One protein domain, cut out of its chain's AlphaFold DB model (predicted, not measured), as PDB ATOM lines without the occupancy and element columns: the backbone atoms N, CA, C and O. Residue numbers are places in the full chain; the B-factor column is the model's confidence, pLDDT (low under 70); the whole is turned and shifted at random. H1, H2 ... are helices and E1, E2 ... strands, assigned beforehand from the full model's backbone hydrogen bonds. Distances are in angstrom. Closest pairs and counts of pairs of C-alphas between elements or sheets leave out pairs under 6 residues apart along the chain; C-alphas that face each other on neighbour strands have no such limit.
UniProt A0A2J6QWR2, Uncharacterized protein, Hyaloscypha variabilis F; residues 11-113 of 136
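Overview. This is residues 11 to 113 of the 136 residues of an uncharacterized protein of Hyaloscypha variabilis F (UniProt A0A2J6QWR2). What is the shape? A strongly twisted four-stranded sheet has helix H1 packed on one face and the other face bare, while H2 and H3 pack on each other and on H1 and only graze the sheet. What is it made of? The printed part has 103 residues, with three named helices and then four named strands in the order H1 H2 H3 E1 E2 E3 E4, a mixed class; the sheet runs E1 E2 E3 E4, antiparallel throughout. How large is it? It is compact, with a radius of gyration of the C-alphas of 13.0 A, and spans 38 by 29 by 19 A.

Arrangement. How do the helices meet? H1, residues 11 to 23, and H2, residues 28 to 39, form a helical hairpin and touch at Val 21 and Ala 31, their closest C-alphas at 6.2 A, with a shallow tilt of 18 degrees, opposite ways. H3, residues 47 to 61, touches H2 at a steep tilt of 46 degrees, opposite ways, the closest C-alphas being those of His 36 and Ala 47, 5.5 A. H1 with residues 22 to 23 alone and H3 with residues 54 to 58 alone only just touch, with 3 pairs of C-alphas within 8 A, the closest those of Phe 22 and Arg 58, 7.1 A. How is the sheet paired? E1, residues 64 to 72, E2, residues 76 to 83, E3, residues 89 to 97, and E4, residues 105 to 112, form a meander, each strand the antiparallel neighbour of the one before. N 65 and O 82 of E1 and E2 are 2.9 A apart, N 79 and O 93 of E2 and E3 2.9 A, and N 94 and O 109 of E3 and E4 2.8 A, each within hydrogen-bond range. What is on it? H1 is on one face, giving two layers, helix on sheet; its closest C-alphas to E2 are those of Ala 11 and Lys 76, 5.3 A. H2 only grazes the sheet with residues 36 to 39, and H3 with residues 54 to 61. Are the helices' backbones intact? Every O i to N i+4 pair is within hydrogen-bond range in H1, H2 and H3.

Along the chain. Where does the first helix begin? C-alpha 11 of H1 is at (235.331, 303.929, 198.065); H1 measures 18.3 A, H2 15.8 A and H3 20.5 A. How long are the strands? E1 measures 18.6 A and bends by 70 degrees at residue 68, E2 22.0 A, E3 25.3 A and E4 20.1 A, ending at C-alpha 112 (222.575, 296.604, 184.420).

Size, cuts and confidence. How far does it reach? The two C-alphas farthest apart are those of Asp 86 and Gln 100, 38.7 A. Are there cuts or weak places? The printed part has no cut and no long link; its mean pLDDT is 93.2, and no printed residue is under 70.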
ATOM      1  N   ALA A  11     236.291 304.608 198.940       97.69
ATOM      2  CA  ALA A  11     235.331 303.929 198.065       97.69
ATOM      3  C   ALA A  11     235.970 303.401 196.766       97.69
ATOM      4  O   ALA A  11     235.700 302.272 196.350       97.69
ATOM      5  N   GLY A  12     236.851 304.188 196.139       97.69
ATOM      6  CA  GLY A  12     237.560 303.794 194.920       97.69
ATOM      7  C   GLY A  12     238.486 302.592 195.116       97.69
ATOM      8  O   GLY A  12     238.551 301.714 194.255       97.69
ATOM      9  N   LEU A  13     239.140 302.487 196.275       97.38
ATOM     10  CA  LEU A  13     239.986 301.351 196.638       97.38
ATOM     11  C   LEU A  13     239.164 300.073 196.828       97.38
ATOM     12  O   LEU A  13     239.564 299.018 196.334       97.38
ATOM     13  N   ARG A  14     237.989 300.156 197.470       96.75
ATOM     14  CA  ARG A  14     237.069 299.011 197.588       96.75
ATOM     15  C   ARG A  14     236.580 298.542 196.219       96.75
ATOM     16  O   ARG A  14     236.632 297.345 195.943       96.75
ATOM     17  N   LEU A  15     236.189 299.472 195.344       97.75
ATOM     18  CA  LEU A  15     235.785 299.139 193.975       97.75
ATOM     19  C   LEU A  15     236.932 298.508 193.169       97.75
ATOM     20  O   LEU A  15     236.729 297.516 192.473       97.75
ATOM     21  N   THR A  16     238.144 299.054 193.279       97.06
ATOM     22  CA  THR A  16     239.327 298.533 192.576       97.06
ATOM     23  C   THR A  16     239.684 297.124 193.049       97.06
ATOM     24  O   THR A  16     239.959 296.251 192.227       97.06
ATOM     25  N   SER A  17     239.625 296.882 194.362       96.69
ATOM     26  CA  SER A  17     239.846 295.554 194.946       96.69
ATOM     27  C   SER A  17     238.830 294.538 194.417       96.69
ATOM     28  O   SER A  17     239.217 293.481 193.914       96.69
ATOM     29  N   TRP A  18     237.544 294.902 194.408       97.19
ATOM     30  CA  TRP A  18     236.494 294.064 193.835       97.19
ATOM     31  C   TRP A  18     236.735 293.745 192.353       97.19
ATOM     32  O   TRP A  18     236.719 292.577 191.974       97.19
ATOM     33  N   LEU A  19     237.022 294.754 191.516       96.81
ATOM     34  CA  LEU A  19     237.303 294.558 190.086       96.81
ATOM     35  C   LEU A  19     238.502 293.630 189.857       96.81
ATOM     36  O   LEU A  19     238.469 292.797 188.951       96.81
ATOM     37  N   SER A  20     239.550 293.758 190.675       95.50
ATOM     38  CA  SER A  20     240.736 292.901 190.602       95.50
ATOM     39  C   SER A  20     240.390 291.439 190.877       95.50
ATOM     40  O   SER A  20     240.804 290.552 190.132       95.50
ATOM     41  N   VAL A  21     239.604 291.181 191.926       96.44
ATOM     42  CA  VAL A  21     239.162 289.830 192.285       96.44
ATOM     43  C   VAL A  21     238.210 289.266 191.227       96.44
ATOM     44  O   VAL A  21     238.427 288.163 190.728       96.44
ATOM     45  N   PHE A  22     237.198 290.041 190.830       96.06
ATOM     46  CA  PHE A  22     236.186 289.649 189.848       96.06
ATOM     47  C   PHE A  22     236.807 289.285 188.492       96.06
ATOM     48  O   PHE A  22     236.441 288.286 187.871       96.06
ATOM     49  N   ASN A  23     237.799 290.055 188.045       95.19
ATOM     50  CA  ASN A  23     238.483 289.823 186.776       95.19
ATOM     51  C   ASN A  23     239.588 288.752 186.845       95.19
ATOM     52  O   ASN A  23     240.122 288.387 185.796       95.19
ATOM     53  N   SER A  24     239.939 288.234 188.029       92.25
ATOM     54  CA  SER A  24     241.019 287.249 188.185       92.25
ATOM     55  C   SER A  24     240.750 285.967 187.375       92.25
ATOM     56  O   SER A  24     239.611 285.488 187.354       92.25
ATOM     57  N   PRO A  25     241.762 285.372 186.712       82.19
ATOM     58  CA  PRO A  25     241.609 284.134 185.942       82.19
ATOM     59  C   PRO A  25     241.505 282.863 186.806       82.19
ATOM     60  O   PRO A  25     241.136 281.816 186.280       82.19
ATOM     61  N   SER A  26     241.822 282.921 188.104       87.25
ATOM     62  CA  SER A  26     241.790 281.765 189.010       87.25
ATOM     63  C   SER A  26     241.340 282.139 190.425       87.25
ATOM     64  O   SER A  26     241.435 283.297 190.837       87.25
ATOM     65  N   ASN A  27     240.833 281.139 191.160       85.62
ATOM     66  CA  ASN A  27     240.378 281.238 192.557       85.62
ATOM     67  C   ASN A  27     239.343 282.347 192.822       85.62
ATOM     68  O   ASN A  27     239.224 282.835 193.944       85.62
ATOM     69  N   THR A  28     238.582 282.737 191.795       90.69
ATOM     70  CA  THR A  28     237.639 283.858 191.871       90.69
ATOM     71  C   THR A  28     236.562 283.644 192.931       90.69
ATOM     72  O   THR A  28     236.221 284.590 193.626       90.69
ATOM     73  N   GLU A  29     236.051 282.419 193.097       93.06
ATOM     74  CA  GLU A  29     235.029 282.112 194.111       93.06
ATOM     75  C   GLU A  29     235.531 282.386 195.532       93.06
ATOM     76  O   GLU A  29     234.919 283.165 196.262       93.06
ATOM     77  N   THR A  30     236.668 281.791 195.907       94.62
ATOM     78  CA  THR A  30     237.272 281.978 197.231       94.62
ATOM     79  C   THR A  30     237.625 283.441 197.468       94.62
ATOM     80  O   THR A  30     237.246 283.996 198.493       94.62
ATOM     81  N   ALA A  31     238.266 284.095 196.499       94.75
ATOM     82  CA  ALA A  31     238.676 285.485 196.645       94.75
ATOM     83  C   ALA A  31     237.477 286.452 196.732       94.75
ATOM     84  O   ALA A  31     237.531 287.426 197.481       94.75
ATOM     85  N   LEU A  32     236.374 286.188 196.014       94.31
ATOM     86  CA  LEU A  32     235.131 286.960 196.154       94.31
ATOM     87  C   LEU A  32     234.509 286.752 197.534       94.31
ATOM     88  O   LEU A  32     234.099 287.718 198.176       94.31
ATOM     89  N   LEU A  33     234.460 285.506 198.009       94.06
ATOM     90  CA  LEU A  33     233.950 285.203 199.342       94.06
ATOM     91  C   LEU A  33     234.756 285.935 200.425       94.06
ATOM     92  O   LEU A  33     234.161 286.574 201.293       94.06
ATOM     93  N   GLU A  34     236.087 285.905 200.347       93.88
ATOM     94  CA  GLU A  34     236.966 286.638 201.266       93.88
ATOM     95  C   GLU A  34     236.747 288.153 201.179       93.88
ATOM     96  O   GLU A  34     236.629 288.815 202.211       93.88
ATOM     97  N   PHE A  35     236.615 288.704 199.967       95.06
ATOM     98  CA  PHE A  35     236.298 290.118 199.774       95.06
ATOM     99  C   PHE A  35     235.005 290.514 200.504       95.06
ATOM    100  O   PHE A  35     234.999 291.520 201.220       95.06
ATOM    101  N   HIS A  36     233.934 289.722 200.377       93.31
ATOM    102  CA  HIS A  36     232.651 289.978 201.049       93.31
ATOM    103  C   HIS A  36     232.725 289.834 202.566       93.31
ATOM    104  O   HIS A  36     232.076 290.589 203.286       93.31
ATOM    105  N   GLN A  37     233.514 288.888 203.069       91.38
ATOM    106  CA  GLN A  37     233.688 288.696 204.509       91.38
ATOM    107  C   GLN A  37     234.495 289.826 205.159       91.38
ATOM    108  O   GLN A  37     234.218 290.194 206.295       91.38
ATOM    109  N   GLN A  38     235.483 290.378 204.451       91.50
ATOM    110  CA  GLN A  38     236.399 291.388 204.994       91.50
ATOM    111  C   GLN A  38     235.937 292.827 204.755       91.50
ATOM    112  O   GLN A  38     236.324 293.733 205.495       91.50
ATOM    113  N   SER A  39     235.155 293.065 203.700       91.81
ATOM    114  CA  SER A  39     234.800 294.426 203.284       91.81
ATOM    115  C   SER A  39     233.486 294.936 203.869       91.81
ATOM    116  O   SER A  39     233.232 296.125 203.737       91.81
ATOM    117  N   PHE A  40     232.676 294.101 204.526       90.31
ATOM    118  CA  PHE A  40     231.363 294.472 205.078       90.31
ATOM    119  C   PHE A  40     231.309 294.237 206.598       90.31
ATOM    120  O   PHE A  40     231.886 293.263 207.085       90.31
ATOM    121  N   LEU A  41     230.600 295.103 207.338       83.75
ATOM    122  CA  LEU A  41     230.309 294.925 208.767       83.75
ATOM    123  C   LEU A  41     228.815 295.212 209.068       83.75
ATOM    124  O   LEU A  41     228.332 296.275 208.679       83.75
ATOM    125  N   PRO A  42     228.083 294.313 209.764       78.44
ATOM    126  CA  PRO A  42     228.499 292.953 210.126       78.44
ATOM    127  C   PRO A  42     228.887 292.137 208.878       78.44
ATOM    128  O   PRO A  42     228.517 292.526 207.766       78.44
ATOM    129  N   PRO A  43     229.670 291.049 209.032       74.25
ATOM    130  CA  PRO A  43     230.050 290.201 207.908       74.25
ATOM    131  C   PRO A  43     228.818 289.873 207.073       74.25
ATOM    132  O   PRO A  43     227.779 289.518 207.632       74.25
ATOM    133  N   ASN A  44     228.922 290.029 205.753       75.06
ATOM    134  CA  ASN A  44     227.772 289.890 204.869       75.06
ATOM    135  C   ASN A  44     227.166 288.481 205.024       75.06
ATOM    136  O   ASN A  44     227.716 287.499 204.527       75.06
ATOM    137  N   GLU A  45     226.021 288.375 205.698       78.94
ATOM    138  CA  GLU A  45     225.303 287.106 205.899       78.94
ATOM    139  C   GLU A  45     224.888 286.482 204.556       78.94
ATOM    140  O   GLU A  45     224.746 285.266 204.418       78.94
ATOM    141  N   PHE A  46     224.784 287.318 203.521       83.25
ATOM    142  CA  PHE A  46     224.516 286.940 202.141       83.25
ATOM    143  C   PHE A  46     225.789 286.838 201.292       83.25
ATOM    144  O   PHE A  46     225.682 286.836 200.063       83.25
ATOM    145  N   ALA A  47     226.983 286.732 201.891       85.69
ATOM    146  CA  ALA A  47     228.251 286.633 201.164       85.69
ATOM    147  C   ALA A  47     228.226 285.484 200.149       85.69
ATOM    148  O   ALA A  47     228.479 285.712 198.975       85.69
ATOM    149  N   ASN A  48     227.788 284.286 200.555       87.56
ATOM    150  CA  ASN A  48     227.662 283.141 199.643       87.56
ATOM    151  C   ASN A  48     226.736 283.438 198.452       87.56
ATOM    152  O   ASN A  48     227.069 283.140 197.309       87.56
ATOM    153  N   LYS A  49     225.577 284.060 198.700       88.94
ATOM    154  CA  LYS A  49     224.630 284.426 197.636       88.94
ATOM    155  C   LYS A  49     225.221 285.492 196.705       88.94
ATOM    156  O   LYS A  49     225.028 285.410 195.495       88.94
ATOM    157  N   SER A  50     225.923 286.473 197.268       89.19
ATOM    158  CA  SER A  50     226.588 287.550 196.525       89.19
ATOM    159  C   SER A  50     227.667 286.967 195.613       89.19
ATOM    160  O   SER A  50     227.568 287.133 194.397       89.19
ATOM    161  N   THR A  51     228.559 286.142 196.172       92.50
ATOM    162  CA  THR A  51     229.595 285.410 195.436       92.50
ATOM    163  C   THR A  51     229.002 284.577 194.300       92.50
ATOM    164  O   THR A  51     229.451 284.689 193.161       92.50
ATOM    165  N   THR A  52     227.948 283.789 194.548       93.31
ATOM    166  CA  THR A  52     227.285 282.994 193.496       93.31
ATOM    167  C   THR A  52     226.729 283.870 192.370       93.31
ATOM    168  O   THR A  52     226.917 283.564 191.189       93.31
ATOM    169  N   ASN A  53     226.066 284.982 192.706       91.75
ATOM    170  CA  ASN A  53     225.528 285.912 191.712       91.75
ATOM    171  C   ASN A  53     226.637 286.554 190.868       91.75
ATOM    172  O   ASN A  53     226.474 286.724 189.658       91.75
ATOM    173  N   GLU A  54     227.765 286.893 191.487       93.81
ATOM    174  CA  GLU A  54     228.922 287.477 190.813       93.81
ATOM    175  C   GLU A  54     229.643 286.467 189.927       93.81
ATOM    176  O   GLU A  54     230.001 286.807 188.804       93.81
ATOM    177  N   LEU A  55     229.784 285.210 190.350       94.88
ATOM    178  CA  LEU A  55     230.315 284.146 189.496       94.88
ATOM    179  C   LEU A  55     229.430 283.927 188.261       94.88
ATOM    180  O   LEU A  55     229.936 283.843 187.139       94.88
ATOM    181  N   ALA A  56     228.105 283.916 188.438       93.44
ATOM    182  CA  ALA A  56     227.159 283.847 187.327       93.44
ATOM    183  C   ALA A  56     227.234 285.093 186.424       93.44
ATOM    184  O   ALA A  56     227.095 285.000 185.203       93.44
ATOM    185  N   LEU A  57     227.451 286.281 186.995       93.06
ATOM    186  CA  LEU A  57     227.668 287.506 186.229       93.06
ATOM    187  C   LEU A  57     228.972 287.447 185.428       93.06
ATOM    188  O   LEU A  57     228.965 287.748 184.235       93.06
ATOM    189  N   ARG A  58     230.067 287.000 186.043       93.62
ATOM    190  CA  ARG A  58     231.375 286.839 185.403       93.62
ATOM    191  C   ARG A  58     231.322 285.843 184.254       93.62
ATOM    192  O   ARG A  58     231.864 286.125 183.193       93.62
ATOM    193  N   SER A  59     230.634 284.716 184.437       92.62
ATOM    194  CA  SER A  59     230.440 283.709 183.384       92.62
ATOM    195  C   SER A  59     229.772 284.295 182.130       92.62
ATOM    196  O   SER A  59     230.109 283.919 181.012       92.62
ATOM    197  N   ARG A  60     228.870 285.271 182.306       91.75
ATOM    198  CA  ARG A  60     228.157 285.940 181.204       91.75
ATOM    199  C   ARG A  60     228.933 287.096 180.568       91.75
ATOM    200  O   ARG A  60     228.781 287.328 179.380       91.75
ATOM    201  N   THR A  61     229.718 287.828 181.355       93.81
ATOM    202  CA  THR A  61     230.336 289.109 180.947       93.81
ATOM    203  C   THR A  61     231.828 289.001 180.645       93.81
ATOM    204  O   THR A  61     232.416 289.916 180.076       93.81
ATOM    205  N   GLY A  62     232.476 287.912 181.063       92.94
ATOM    206  CA  GLY A  62     233.927 287.742 180.967       92.94
ATOM    207  C   GLY A  62     234.737 288.663 181.889       92.94
ATOM    208  O   GLY A  62     235.965 288.636 181.836       92.94
ATOM    209  N   GLY A  63     234.082 289.467 182.733       94.62
ATOM    210  CA  GLY A  63     234.720 290.535 183.502       94.62
ATOM    211  C   GLY A  63     234.264 291.926 183.063       94.62
ATOM    212  O   GLY A  63     233.458 292.073 182.144       94.62
ATOM    213  N   PHE A  64     234.823 292.952 183.701       95.56
ATOM    214  CA  PHE A  64     234.529 294.349 183.390       95.56
ATOM    215  C   PHE A  64     235.782 295.209 183.294       95.56
ATOM    216  O   PHE A  64     236.739 295.004 184.041       95.56
ATOM    217  N   ASP A  65     235.731 296.219 182.433       95.31
ATOM    218  CA  ASP A  65     236.642 297.358 182.444       95.31
ATOM    219  C   ASP A  65     235.873 298.644 182.808       95.31
ATOM    220  O   ASP A  65     234.743 298.843 182.347       95.31
ATOM    221  N   PRO A  66     236.447 299.531 183.644       95.62
ATOM    222  CA  PRO A  66     235.883 300.854 183.893       95.62
ATOM    223  C   PRO A  66     235.854 301.687 182.609       95.62
ATOM    224  O   PRO A  66     236.888 301.873 181.966       95.62
ATOM    225  N   LEU A  67     234.684 302.223 182.265       94.19
ATOM    226  CA  LEU A  67     234.484 303.043 181.071       94.19
ATOM    227  C   LEU A  67     234.309 304.533 181.386       94.19
ATOM    228  O   LEU A  67     234.785 305.372 180.625       94.19
ATOM    229  N   GLU A  68     233.650 304.871 182.495       95.00
ATOM    230  CA  GLU A  68     233.409 306.263 182.893       95.00
ATOM    231  C   GLU A  68     233.198 306.375 184.407       95.00
ATOM    232  O   GLU A  68     232.550 305.520 185.010       95.00
ATOM    233  N   ILE A  69     233.717 307.434 185.031       96.94
ATOM    234  CA  ILE A  69     233.426 307.765 186.433       96.94
ATOM    235  C   ILE A  69     232.212 308.693 186.453       96.94
ATOM    236  O   ILE A  69     232.301 309.831 186.005       96.94
ATOM    237  N   ILE A  70     231.100 308.214 187.006       96.81
ATOM    238  CA  ILE A  70     229.839 308.964 187.111       96.81
ATOM    239  C   ILE A  70     229.835 309.848 188.361       96.81
ATOM    240  O   ILE A  70     229.365 310.983 188.351       96.81
ATOM    241  N   THR A  71     230.357 309.330 189.471       96.81
ATOM    242  CA  THR A  71     230.493 310.065 190.733       96.81
ATOM    243  C   THR A  71     231.772 309.630 191.421       96.81
ATOM    244  O   THR A  71     232.087 308.439 191.433       96.81
ATOM    245  N   SER A  72     232.500 310.581 192.005       96.38
ATOM    246  CA  SER A  72     233.683 310.307 192.816       96.38
ATOM    247  C   SER A  72     233.743 311.252 194.007       96.38
ATOM    248  O   SER A  72     234.000 312.444 193.876       96.38
ATOM    249  N   GLU A  73     233.510 310.677 195.174       97.44
ATOM    250  CA  GLU A  73     233.610 311.296 196.487       97.44
ATOM    251  C   GLU A  73     234.521 310.406 197.360       97.44
ATOM    252  O   GLU A  73     234.816 309.258 196.995       97.44
ATOM    253  N   PRO A  74     234.994 310.882 198.526       97.06
ATOM    254  CA  PRO A  74     235.823 310.059 199.406       97.06
ATOM    255  C   PRO A  74     235.157 308.728 199.800       97.06
ATOM    256  O   PRO A  74     235.787 307.671 199.747       97.06
ATOM    257  N   THR A  75     233.868 308.771 200.141       98.25
ATOM    258  CA  THR A  75     233.099 307.636 200.674       98.25
ATOM    259  C   THR A  75     232.112 307.034 199.678       98.25
ATOM    260  O   THR A  75     231.422 306.073 200.011       98.25
ATOM    261  N   LYS A  76     232.056 307.550 198.448       98.38
ATOM    262  CA  LYS A  76     231.149 307.070 197.407       98.38
ATOM    263  C   LYS A  76     231.792 307.143 196.037       98.38
ATOM    264  O   LYS A  76     232.378 308.152 195.657       98.38
ATOM    265  N   ILE A  77     231.638 306.079 195.264       98.56
ATOM    266  CA  ILE A  77     232.041 306.063 193.864       98.56
ATOM    267  C   ILE A  77     231.008 305.321 193.022       98.56
ATOM    268  O   ILE A  77     230.504 304.273 193.425       98.56
ATOM    269  N   SER A  78     230.719 305.862 191.842       98.06
ATOM    270  CA  SER A  78     229.876 305.225 190.831       98.06
ATOM    271  C   SER A  78     230.610 305.216 189.496       98.06
ATOM    272  O   SER A  78     231.104 306.252 189.052       98.06
ATOM    273  N   VAL A  79     230.684 304.050 188.859       97.56
ATOM    274  CA  VAL A  79     231.448 303.829 187.625       97.56
ATOM    275  C   VAL A  79     230.590 303.076 186.613       97.56
ATOM    276  O   VAL A  79     229.967 302.071 186.953       97.56
ATOM    277  N   LEU A  80     230.572 303.553 185.369       96.38
ATOM    278  CA  LEU A  80     230.033 302.825 184.225       96.38
ATOM    279  C   LEU A  80     231.035 301.752 183.793       96.38
ATOM    280  O   LEU A  80     232.216 302.037 183.597       96.38
ATOM    281  N   LEU A  81     230.551 300.529 183.628       95.69
ATOM    282  CA  LEU A  81     231.325 299.354 183.258       95.69
ATOM    283  C   LEU A  81     231.065 298.965 181.802       95.69
ATOM    284  O   LEU A  81     229.933 299.013 181.311       95.69
ATOM    285  N   GLN A  82     232.128 298.521 181.146       94.88
ATOM    286  CA  GLN A  82     232.117 297.837 179.859       94.88
ATOM    287  C   GLN A  82     232.427 296.356 180.098       94.88
ATOM    288  O   GLN A  82     233.346 296.044 180.854       94.88
ATOM    289  N   GLN A  83     231.661 295.442 179.503       94.50
ATOM    290  CA  GLN A  83     231.900 294.003 179.663       94.50
ATOM    291  C   GLN A  83     233.017 293.510 178.739       94.50
ATOM    292  O   GLN A  83     233.177 294.000 177.623       94.50
ATOM    293  N   LYS A  84     233.794 292.525 179.198       94.12
ATOM    294  CA  LYS A  84     234.952 291.996 178.454       94.12
ATOM    295  C   LYS A  84     234.586 290.999 177.356       94.12
ATOM    296  O   LYS A  84     235.403 290.767 176.471       94.12
ATOM    297  N   SER A  85     233.396 290.405 177.417       92.50
ATOM    298  CA  SER A  85     232.919 289.400 176.460       92.50
ATOM    299  C   SER A  85     232.826 289.927 175.027       92.50
ATOM    300  O   SER A  85     233.242 289.239 174.101       92.50
ATOM    301  N   ASP A  86     232.301 291.138 174.851       90.81
ATOM    302  CA  ASP A  86     232.055 291.774 173.546       90.81
ATOM    303  C   ASP A  86     232.481 293.252 173.498       90.81
ATOM    304  O   ASP A  86     232.475 293.862 172.429       90.81
ATOM    305  N   GLY A  87     232.905 293.831 174.626       89.56
ATOM    306  CA  GLY A  87     233.300 295.232 174.697       89.56
ATOM    307  C   GLY A  87     232.116 296.202 174.690       89.56
ATOM    308  O   GLY A  87     232.309 297.380 174.397       89.56
ATOM    309  N   GLU A  88     230.898 295.768 175.002       91.19
ATOM    310  CA  GLU A  88     229.744 296.666 175.079       91.19
ATOM    311  C   GLU A  88     229.598 297.333 176.453       91.19
ATOM    312  O   GLU A  88     230.035 296.827 177.493       91.19
ATOM    313  N   ARG A  89     228.961 298.512 176.461       92.25
ATOM    314  CA  ARG A  89     228.521 299.161 177.703       92.25
ATOM    315  C   ARG A  89     227.540 298.240 178.409       92.25
ATOM    316  O   ARG A  89     226.601 297.756 177.790       92.25
ATOM    317  N   TRP A  90     227.739 298.038 179.705       92.94
ATOM    318  CA  TRP A  90     226.954 297.060 180.445       92.94
ATOM    319  C   TRP A  90     226.056 297.688 181.508       92.94
ATOM    320  O   TRP A  90     224.859 297.401 181.584       92.94
ATOM    321  N   GLY A  91     226.618 298.538 182.362       94.44
ATOM    322  CA  GLY A  91     225.881 299.058 183.505       94.44
ATOM    323  C   GLY A  91     226.762 299.747 184.523       94.44
ATOM    324  O   GLY A  91     227.970 299.854 184.345       94.44
ATOM    325  N   THR A  92     226.156 300.227 185.597       96.44
ATOM    326  CA  THR A  92     226.847 300.995 186.631       96.44
ATOM    327  C   THR A  92     227.080 300.156 187.876       96.44
ATOM    328  O   THR A  92     226.172 299.470 188.348       96.44
ATOM    329  N   VAL A  93     228.265 300.282 188.462       97.19
ATOM    330  CA  VAL A  93     228.552 299.824 189.823       97.19
ATOM    331  C   VAL A  93     228.674 301.031 190.744       97.19
ATOM    332  O   VAL A  93     229.315 302.019 190.393       97.19
ATOM    333  N   THR A  94     228.039 300.961 191.909       98.12
ATOM    334  CA  THR A  94     228.135 301.969 192.967       98.12
ATOM    335  C   THR A  94     228.622 301.322 194.250       98.12
ATOM    336  O   THR A  94     228.042 300.333 194.702       98.12
ATOM    337  N   VAL A  95     229.657 301.911 194.843       98.19
ATOM    338  CA  VAL A  95     230.213 301.518 196.137       98.19
ATOM    339  C   VAL A  95     230.138 302.711 197.076       98.19
ATOM    340  O   VAL A  95     230.639 303.788 196.753       98.19
ATOM    341  N   GLU A  96     229.524 302.510 198.236       98.00
ATOM    342  CA  GLU A  96     229.514 303.467 199.341       98.00
ATOM    343  C   GLU A  96     230.105 302.791 200.577       98.00
ATOM    344  O   GLU A  96     229.798 301.631 200.875       98.00
ATOM    345  N   VAL A  97     230.967 303.518 201.280       98.06
ATOM    346  CA  VAL A  97     231.668 303.050 202.477       98.06
ATOM    347  C   VAL A  97     231.352 303.939 203.672       98.06
ATOM    348  O   VAL A  97     230.945 305.092 203.519       98.06
ATOM    349  N   GLU A  98     231.567 303.413 204.873       96.94
ATOM    350  CA  GLU A  98     231.562 304.217 206.090       96.94
ATOM    351  C   GLU A  98     232.550 305.386 205.995       96.94
ATOM    352  O   GLU A  98     233.527 305.352 205.251       96.94
ATOM    353  N   SER A  99     232.307 306.442 206.772       95.12
ATOM    354  CA  SER A  99     233.177 307.626 206.778       95.12
ATOM    355  C   SER A  99     234.424 307.470 207.647       95.12
ATOM    356  O   SER A  99     235.260 308.368 207.657       95.12
ATOM    357  N   GLN A 100     234.539 306.381 208.408       94.62
ATOM    358  CA  GLN A 100     235.631 306.120 209.343       94.62
ATOM    359  C   GLN A 100     236.306 304.793 209.010       94.62
ATOM    360  O   GLN A 100     235.694 303.904 208.415       94.62
ATOM    361  N   GLU A 101     237.567 304.657 209.409       91.25
ATOM    362  CA  GLU A 101     238.290 303.396 209.288       91.25
ATOM    363  C   GLU A 101     237.564 302.268 210.046       91.25
ATOM    364  O   GLU A 101     237.045 302.505 211.138       91.25
ATOM    365  N   PRO A 102     237.522 301.045 209.485       92.81
ATOM    366  CA  PRO A 102     238.273 300.571 208.314       92.81
ATOM    367  C   PRO A 102     237.540 300.742 206.964       92.81
ATOM    368  O   PRO A 102     237.858 300.044 205.995       92.81
ATOM    369  N   TYR A 103     236.574 301.667 206.874       95.50
ATOM    370  CA  TYR A 103     235.804 301.974 205.664       95.50
ATOM    371  C   TYR A 103     235.062 300.745 205.123       95.50
ATOM    372  O   TYR A 103     235.286 300.307 203.984       95.50
ATOM    373  N   TYR A 104     234.216 300.151 205.968       95.69
ATOM    374  CA  TYR A 104     233.359 299.043 205.561       95.69
ATOM    375  C   TYR A 104     232.362 299.497 204.498       95.69
ATOM    376  O   TYR A 104     231.871 300.624 204.516       95.69
ATOM    377  N   ILE A 105     232.071 298.615 203.551       95.69
ATOM    378  CA  ILE A 105     231.083 298.837 202.509       95.69
ATOM    379  C   ILE A 105     229.698 298.783 203.152       95.69
ATOM    380  O   ILE A 105     229.294 297.758 203.697       95.69
ATOM    381  N   ILE A 106     228.967 299.888 203.046       95.12
ATOM    382  CA  ILE A 106     227.574 300.013 203.498       95.12
ATOM    383  C   ILE A 106     226.591 299.883 202.335       95.12
ATOM    384  O   ILE A 106     225.414 299.591 202.537       95.12
ATOM    385  N   ARG A 107     227.068 300.069 201.098       94.06
ATOM    386  CA  ARG A 107     226.277 299.855 199.888       94.06
ATOM    387  C   ARG A 107     227.156 299.366 198.751       94.06
ATOM    388  O   ARG A 107     228.134 300.012 198.388       94.06
ATOM    389  N   PHE A 108     226.756 298.252 198.152       95.12
ATOM    390  CA  PHE A 108     227.349 297.727 196.932       95.12
ATOM    391  C   PHE A 108     226.222 297.404 195.962       95.12
ATOM    392  O   PHE A 108     225.440 296.485 196.200       95.12
ATOM    393  N   LEU A 109     226.096 298.186 194.895       94.00
ATOM    394  CA  LEU A 109     225.010 298.026 193.941       94.00
ATOM    395  C   LEU A 109     225.554 297.910 192.527       94.00
ATOM    396  O   LEU A 109     226.248 298.800 192.045       94.00
ATOM    397  N   ILE A 110     225.173 296.830 191.855       93.31
ATOM    398  CA  ILE A 110     225.425 296.614 190.437       93.31
ATOM    399  C   ILE A 110     224.084 296.744 189.711       93.31
ATOM    400  O   ILE A 110     223.154 295.987 189.988       93.31
ATOM    401  N   GLN A 111     223.980 297.692 188.785       92.44
ATOM    402  CA  GLN A 111     222.782 297.911 187.976       92.44
ATOM    403  C   GLN A 111     223.143 297.709 186.515       92.44
ATOM    404  O   GLN A 111     223.951 298.456 185.965       92.44
ATOM    405  N   ARG A 112     222.529 296.712 185.876       89.19
ATOM    406  CA  ARG A 112     222.575 296.604 184.420       89.19
ATOM    407  C   ARG A 112     221.853 297.821 183.845       89.19
ATOM    408  O   ARG A 112     220.734 298.115 184.264       89.19
ATOM    409  N   GLN A 113     222.474 298.513 182.898       79.56
ATOM    410  CA  GLN A 113     221.751 299.510 182.124       79.56
ATOM    411  C   GLN A 113     220.774 298.738 181.234       79.56
ATOM    412  O   GLN A 113     221.183 297.822 180.517       79.56
TER     413      GLN A 113